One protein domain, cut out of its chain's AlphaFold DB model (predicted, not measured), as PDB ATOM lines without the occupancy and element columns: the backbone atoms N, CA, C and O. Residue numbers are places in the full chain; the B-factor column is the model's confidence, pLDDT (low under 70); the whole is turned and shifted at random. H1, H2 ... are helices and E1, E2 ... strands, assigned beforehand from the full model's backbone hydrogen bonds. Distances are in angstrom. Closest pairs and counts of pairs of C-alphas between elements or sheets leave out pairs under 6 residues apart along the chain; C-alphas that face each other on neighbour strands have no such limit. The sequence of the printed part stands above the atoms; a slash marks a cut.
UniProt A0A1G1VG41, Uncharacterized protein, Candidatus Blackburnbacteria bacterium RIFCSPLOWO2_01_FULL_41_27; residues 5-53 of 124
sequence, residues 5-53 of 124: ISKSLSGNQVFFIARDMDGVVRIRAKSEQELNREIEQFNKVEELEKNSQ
ATOM      1  N   ILE A   5     -32.068  16.596  13.338       93.69
ATOM      2  CA  ILE A   5     -32.486  16.093  12.027       93.69
ATOM      3  C   ILE A   5     -33.147  14.733  12.207       93.69
ATOM      4  O   ILE A   5     -32.552  13.792  12.725       93.69
ATOM      5  N   SER A   6     -34.375  14.602  11.714       93.81
ATOM      6  CA  SER A   6     -35.094  13.329  11.747       93.81
ATOM      7  C   SER A   6     -35.904  13.100  10.480       93.81
ATOM      8  O   SER A   6     -36.168  14.020   9.701       93.81
ATOM      9  N   LYS A   7     -36.304  11.846  10.264       94.50
ATOM     10  CA  LYS A   7     -37.195  11.464   9.168       94.50
ATOM     11  C   LYS A   7     -38.635  11.484   9.662       94.50
ATOM     12  O   LYS A   7     -38.941  10.989  10.744       94.50
ATOM     13  N   SER A   8     -39.518  12.050   8.856       92.69
ATOM     14  CA  SER A   8     -40.948  12.129   9.109       92.69
ATOM     15  C   SER A   8     -41.693  11.475   7.959       92.69
ATOM     16  O   SER A   8     -41.419  11.750   6.792       92.69
ATOM     17  N   LEU A   9     -42.631  10.597   8.293       93.56
ATOM     18  CA  LEU A   9     -43.507   9.955   7.326       93.56
ATOM     19  C   LEU A   9     -44.805  10.755   7.243       93.56
ATOM     20  O   LEU A   9     -45.454  11.003   8.256       93.56
ATOM     21  N   SER A  10     -45.162  11.179   6.037       89.81
ATOM     22  CA  SER A  10     -46.401  11.904   5.769       89.81
ATOM     23  C   SER A  10     -47.095  11.238   4.587       89.81
ATOM     24  O   SER A  10     -46.715  11.436   3.432       89.81
ATOM     25  N   GLY A  11     -48.101  10.414   4.885       90.75
ATOM     26  CA  GLY A  11     -48.725   9.535   3.898       90.75
ATOM     27  C   GLY A  11     -47.722   8.506   3.372       90.75
ATOM     28  O   GLY A  11     -47.070   7.828   4.158       90.75
ATOM     29  N   ASN A  12     -47.562   8.435   2.048       93.31
ATOM     30  CA  ASN A  12     -46.637   7.503   1.387       93.31
ATOM     31  C   ASN A  12     -45.248   8.105   1.110       93.31
ATOM     32  O   ASN A  12     -44.446   7.499   0.402       93.31
ATOM     33  N   GLN A  13     -44.965   9.311   1.607       92.06
ATOM     34  CA  GLN A  13     -43.705  10.006   1.355       92.06
ATOM     35  C   GLN A  13     -42.904  10.177   2.645       92.06
ATOM     36  O   GLN A  13     -43.448  10.490   3.708       92.06
ATOM     37  N   VAL A  14     -41.590   9.983   2.526       92.44
ATOM     38  CA  VAL A  14     -40.619  10.249   3.586       92.44
ATOM     39  C   VAL A  14     -40.047  11.642   3.365       92.44
ATOM     40  O   VAL A  14     -39.556  11.955   2.283       92.44
ATOM     41  N   PHE A  15     -40.099  12.458   4.407       94.50
ATOM     42  CA  PHE A  15     -39.500  13.782   4.453       94.50
ATOM     43  C   PHE A  15     -38.391  13.813   5.492       94.50
ATOM     44  O   PHE A  15     -38.459  13.143   6.523       94.50
ATOM     45  N   PHE A  16     -37.394  14.644   5.245       94.75
ATOM     46  CA  PHE A  16     -36.403  15.027   6.234       94.75
ATOM     47  C   PHE A  16     -36.860  16.331   6.878       94.75
ATOM     48  O   PHE A  16     -37.310  17.248   6.189       94.75
ATOM     49  N   ILE A  17     -36.792  16.406   8.202       95.44
ATOM     50  CA  ILE A  17     -37.182  17.591   8.960       95.44
ATOM     51  C   ILE A  17     -36.058  18.001   9.899       95.44
ATOM     52  O   ILE A  17     -35.425  17.148  10.524       95.44
ATOM     53  N   ALA A  18     -35.849  19.309  10.010       95.44
ATOM     54  CA  ALA A  18     -34.941  19.908  10.979       95.44
ATOM     55  C   ALA A  18     -35.757  20.624  12.060       95.44
ATOM     56  O   ALA A  18     -36.581  21.501  11.761       95.44
ATOM     57  N   ARG A  19     -35.539  20.228  13.314       94.94
ATOM     58  CA  ARG A  19     -36.158  20.829  14.497       94.94
ATOM     59  C   ARG A  19     -35.180  21.730  15.227       94.94
ATOM     60  O   ARG A  19     -33.988  21.447  15.294       94.94
ATOM     61  N   ASP A  20     -35.721  22.804  15.772       92.81
ATOM     62  CA  ASP A  20     -35.034  23.698  16.695       92.81
ATOM     63  C   ASP A  20     -34.849  23.049  18.082       92.81
ATOM     64  O   ASP A  20     -35.429  21.996  18.359       92.81
ATOM     65  N   MET A  21     -34.111  23.704  18.983       91.56
ATOM     66  CA  MET A  21     -33.976  23.298  20.389       91.56
ATOM     67  C   MET A  21     -35.328  23.208  21.111       91.56
ATOM     68  O   MET A  21     -35.504  22.353  21.973       91.56
ATOM     69  N   ASP A  22     -36.300  24.027  20.704       91.44
ATOM     70  CA  ASP A  22     -37.673  24.009  21.227       91.44
ATOM     71  C   ASP A  22     -38.536  22.874  20.633       91.44
ATOM     72  O   ASP A  22     -39.734  22.785  20.893       91.44
ATOM     73  N   GLY A  23     -37.967  22.021  19.773       89.94
ATOM     74  CA  GLY A  23     -38.684  20.938  19.090       89.94
ATOM     75  C   GLY A  23     -39.562  21.397  17.919       89.94
ATOM     76  O   GLY A  23     -40.238  20.578  17.290       89.94
ATOM     77  N   VAL A  24     -39.545  22.690  17.583       91.69
ATOM     78  CA  VAL A  24     -40.315  23.261  16.471       91.69
ATOM     79  C   VAL A  24     -39.660  22.907  15.139       91.69
ATOM     80  O   VAL A  24     -38.465  23.124  14.948       91.69
ATOM     81  N   VAL A  25     -40.446  22.399  14.188       93.19
ATOM     82  CA  VAL A  25     -39.969  22.131  12.824       93.19
ATOM     83  C   VAL A  25     -39.773  23.458  12.093       93.19
ATOM     84  O   VAL A  25     -40.739  24.178  11.850       93.19
ATOM     85  N   ARG A  26     -38.527  23.774  11.733       92.94
ATOM     86  CA  ARG A  26     -38.184  24.989  10.972       92.94
ATOM     87  C   ARG A  26     -38.083  24.722   9.477       92.94
ATOM     88  O   ARG A  26     -38.402  25.594   8.680       92.94
ATOM     89  N   ILE A  27     -37.637  23.520   9.116       93.94
ATOM     90  CA  ILE A  27     -37.246  23.166   7.751       93.94
ATOM     91  C   ILE A  27     -37.771  21.761   7.434       93.94
ATOM     92  O   ILE A  27     -37.689  20.859   8.276       93.94
ATOM     93  N   ARG A  28     -38.320  21.573   6.228       94.31
ATOM     94  CA  ARG A  28     -38.804  20.283   5.714       94.31
ATOM     95  C   ARG A  28     -38.369  20.119   4.260       94.31
ATOM     96  O   ARG A  28     -38.802  20.887   3.412       94.31
ATOM     97  N   ALA A  29     -37.647  19.042   3.973       94.75
ATOM     98  CA  ALA A  29     -37.156  18.722   2.637       94.75
ATOM     99  C   ALA A  29     -37.478  17.275   2.234       94.75
ATOM    100  O   ALA A  29     -37.789  16.424   3.073       94.75
ATOM    101  N   LYS A  30     -37.409  16.982   0.931       93.25
ATOM    102  CA  LYS A  30     -37.619  15.623   0.396       93.25
ATOM    103  C   LYS A  30     -36.340  14.790   0.439       93.25
ATOM    104  O   LYS A  30     -36.408  13.567   0.519       93.25
ATOM    105  N   SER A  31     -35.184  15.447   0.420       93.44
ATOM    106  CA  SER A  31     -33.872  14.814   0.514       93.44
ATOM    107  C   SER A  31     -33.021  15.430   1.625       93.44
ATOM    108  O   SER A  31     -33.205  16.579   2.021       93.44
ATOM    109  N   GLU A  32     -32.053  14.660   2.114       89.94
ATOM    110  CA  GLU A  32     -31.089  15.122   3.117       89.94
ATOM    111  C   GLU A  32     -30.173  16.232   2.574       89.94
ATOM    112  O   GLU A  32     -29.842  17.179   3.282       89.94
ATOM    113  N   GLN A  33     -29.811  16.160   1.288       93.25
ATOM    114  CA  GLN A  33     -28.982  17.179   0.640       93.25
ATOM    115  C   GLN A  33     -29.692  18.534   0.556       93.25
ATOM    116  O   GLN A  33     -29.074  19.564   0.821       93.25
ATOM    117  N   GLU A  34     -30.979  18.544   0.200       92.81
ATOM    118  CA  GLU A  34     -31.798  19.761   0.213       92.81
ATOM    119  C   GLU A  34     -31.925  20.320   1.631       92.81
ATOM    120  O   GLU A  34     -31.727  21.518   1.822       92.81
ATOM    121  N   LEU A  35     -32.155  19.457   2.630       94.19
ATOM    122  CA  LEU A  35     -32.264  19.885   4.024       94.19
ATOM    123  C   LEU A  35     -31.000  20.616   4.490       94.19
ATOM    124  O   LEU A  35     -31.091  21.687   5.083       94.19
ATOM    125  N   ASN A  36     -29.822  20.062   4.201       93.06
ATOM    126  CA  ASN A  36     -28.555  20.666   4.611       93.06
ATOM    127  C   ASN A  36     -28.332  22.032   3.947       93.06
ATOM    128  O   ASN A  36     -27.913  22.978   4.614       93.06
ATOM    129  N   ARG A  37     -28.684  22.173   2.662       94.00
ATOM    130  CA  ARG A  37     -28.625  23.466   1.959       94.00
ATOM    131  C   ARG A  37     -29.566  24.494   2.583       94.00
ATOM    132  O   ARG A  37     -29.174  25.644   2.763       94.00
ATOM    133  N   GLU A  38     -30.785  24.088   2.931       92.69
ATOM    134  CA  GLU A  38     -31.752  24.968   3.594       92.69
ATOM    135  C   GLU A  38     -31.288  25.357   5.006       92.69
ATOM    136  O   GLU A  38     -31.406  26.522   5.379       92.69
ATOM    137  N   ILE A  39     -30.683  24.436   5.765       92.94
ATOM    138  CA  ILE A  39     -30.096  24.723   7.085       92.94
ATOM    139  C   ILE A  39     -28.984  25.775   6.975       92.94
ATOM    140  O   ILE A  39     -28.929  26.708   7.778       92.94
ATOM    141  N   GLU A  40     -28.097  25.657   5.986       91.56
ATOM    142  CA  GLU A  40     -27.039  26.645   5.756       91.56
ATOM    143  C   GLU A  40     -27.601  28.023   5.401       91.56
ATOM    144  O   GLU A  40     -27.133  29.037   5.921       91.56
ATOM    145  N   GLN A  41     -28.608  28.073   4.527       90.62
ATOM    146  CA  GLN A  41     -29.272  29.326   4.166       90.62
ATOM    147  C   GLN A  41     -29.970  29.953   5.371       90.62
ATOM    148  O   GLN A  41     -29.827  31.152   5.604       90.62
ATOM    149  N   PHE A  42     -30.659  29.140   6.170       89.94
ATOM    150  CA  PHE A  42     -31.338  29.593   7.375       89.94
ATOM    151  C   PHE A  42     -30.355  30.194   8.382       89.94
ATOM    152  O   PHE A  42     -30.577  31.298   8.872       89.94
ATOM    153  N   ASN A  43     -29.232  29.516   8.642       88.56
ATOM    154  CA  ASN A  43     -28.191  30.029   9.535       88.56
ATOM    155  C   ASN A  43     -27.615  31.366   9.039       88.56
ATOM    156  O   ASN A  43     -27.448  32.281   9.840       88.56
ATOM    157  N   LYS A  44     -27.370  31.516   7.729       89.81
ATOM    158  CA  LYS A  44     -26.880  32.780   7.150       89.81
ATOM    159  C   LYS A  44     -27.872  33.927   7.341       89.81
ATOM    160  O   LYS A  44     -27.469  35.029   7.696       89.81
ATOM    161  N   VAL A  45     -29.163  33.681   7.109       85.25
ATOM    162  CA  VAL A  45     -30.209  34.697   7.308       85.25
ATOM    163  C   VAL A  45     -30.317  35.070   8.784       85.25
ATOM    164  O   VAL A  45     -30.347  36.254   9.106       85.25
ATOM    165  N   GLU A  46     -30.293  34.090   9.686       82.25
ATOM    166  CA  GLU A  46     -30.355  34.338  11.128       82.25
ATOM    167  C   GLU A  46     -29.140  35.145  11.628       82.25
ATOM    168  O   GLU A  46     -29.281  36.044  12.458       82.25
ATOM    169  N   GLU A  47     -27.942  34.872  11.107       79.75
ATOM    170  CA  GLU A  47     -26.735  35.651  11.407       79.75
ATOM    171  C   GLU A  47     -26.847  37.094  10.906       79.75
ATOM    172  O   GLU A  47     -26.475  38.029  11.622       79.75
ATOM    173  N   LEU A  48     -27.399  37.300   9.708       78.00
ATOM    174  CA  LEU A  48     -27.656  38.636   9.180       78.00
ATOM    175  C   LEU A  48     -28.715  39.372  10.000       78.00
ATOM    176  O   LEU A  48     -28.531  40.552  10.277       78.00
ATOM    177  N   GLU A  49     -29.787  38.717  10.440       73.50
ATOM    178  CA  GLU A  49     -30.797  39.329  11.312       73.50
ATOM    179  C   GLU A  49     -30.227  39.679  12.690       73.50
ATOM    180  O   GLU A  49     -30.464  40.775  13.194       73.50
ATOM    181  N   LYS A  50     -29.405  38.805  13.283       70.69
ATOM    182  CA  LYS A  50     -28.727  39.086  14.560       70.69
ATOM    183  C   LYS A  50     -27.744  40.250  14.447       70.69
ATOM    184  O   LYS A  50     -27.689  41.080  15.352       70.69
ATOM    185  N   ASN A  51     -27.012  40.344  13.339       66.44
ATOM    186  CA  ASN A  51     -26.080  41.446  13.087       66.44
ATOM    187  C   ASN A  51     -26.770  42.739  12.632       66.44
ATOM    188  O   ASN A  51     -26.239  43.826  12.856       66.44
ATOM    189  N   SER A  52     -27.942  42.638  12.005       60.44
ATOM    190  CA  SER A  52     -28.721  43.781  11.520       60.44
ATOM    191  C   SER A  52     -29.781  44.258  12.499       60.44
ATOM    192  O   SER A  52     -30.396  45.284  12.221       60.44
ATOM    193  N   GLN A  53     -29.966  43.606  13.657       51.62
ATOM    194  CA  GLN A  53     -30.711  44.219  14.749       51.62
ATOM    195  C   GLN A  53     -30.038  45.553  15.084       51.62
ATOM    196  O   GLN A  53     -28.938  45.569  15.653       51.62
TER     197      GLN A  53
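Overview. This is residues 5 to 53 of the 124 residues of an uncharacterized protein of Candidatus Blackburnbacteria bacterium RIFCSPLOWO2_01_FULL_41_27 (UniProt A0A1G1VG41). A small twisted sheet of three strands, E1, E2 and E3, has one long helix, H1, packed on one face by its residues 32 to 42, while residues 43 to 53, of which 43 to 52 belong to H1, stick out past the sheet as an arm. The arm makes much of the length, and the other face of the sheet is bare. The printed part has 49 residues, with E1, E2, E3 and then H1 along the chain; the sheet's order is E1 - E2 - E3, antiparallel throughout, and the class is mixed, helices and strands. The whole is loose and elongated, with a radius of gyration of the C-alphas of 12.4 A and spans of 42 by 22 by 13 A.

Along the chain. E1 is residues 5 to 10, 15.8 A long, beginning at C-alpha 5 at (-32.486, 16.093, 12.027). E2 is residues 13 to 19, 18.6 A long. E3 is residues 25 to 29, 11.1 A long. H1 is residues 32 to 52, 30.0 A long, ending at C-alpha 52 at (-28.721, 43.781, 11.520).

Arrangement. E1, E2 and E3 form a meander, each strand the antiparallel neighbour of the one before. The hairpin of E1 and E2 has N 8 and O 15 at 2.8 A, within hydrogen-bond range. The hairpin of E2 and E3 has N 16 and O 29 at 2.8 A, also within range. The sheet is only just strongly twisted, its C-alphas up to 4.4 A off the best plane. H1 is on one face of it, giving two layers, a helix over a sheet, at a height over the sheet of 8.4 A. H1 touches E3, the closest C-alphas being those of Ala 29 and Leu 35, 5.2 A apart. In H1 every O i to N i+4 pair is within hydrogen-bond range.

Size, cuts and confidence. The C-alphas of Asn 12 and Gln 53 are the two farthest apart, 42.2 A. The printed part has no cut, and its three links are tight. Residues 51 to 53 are under 70 in pLDDT.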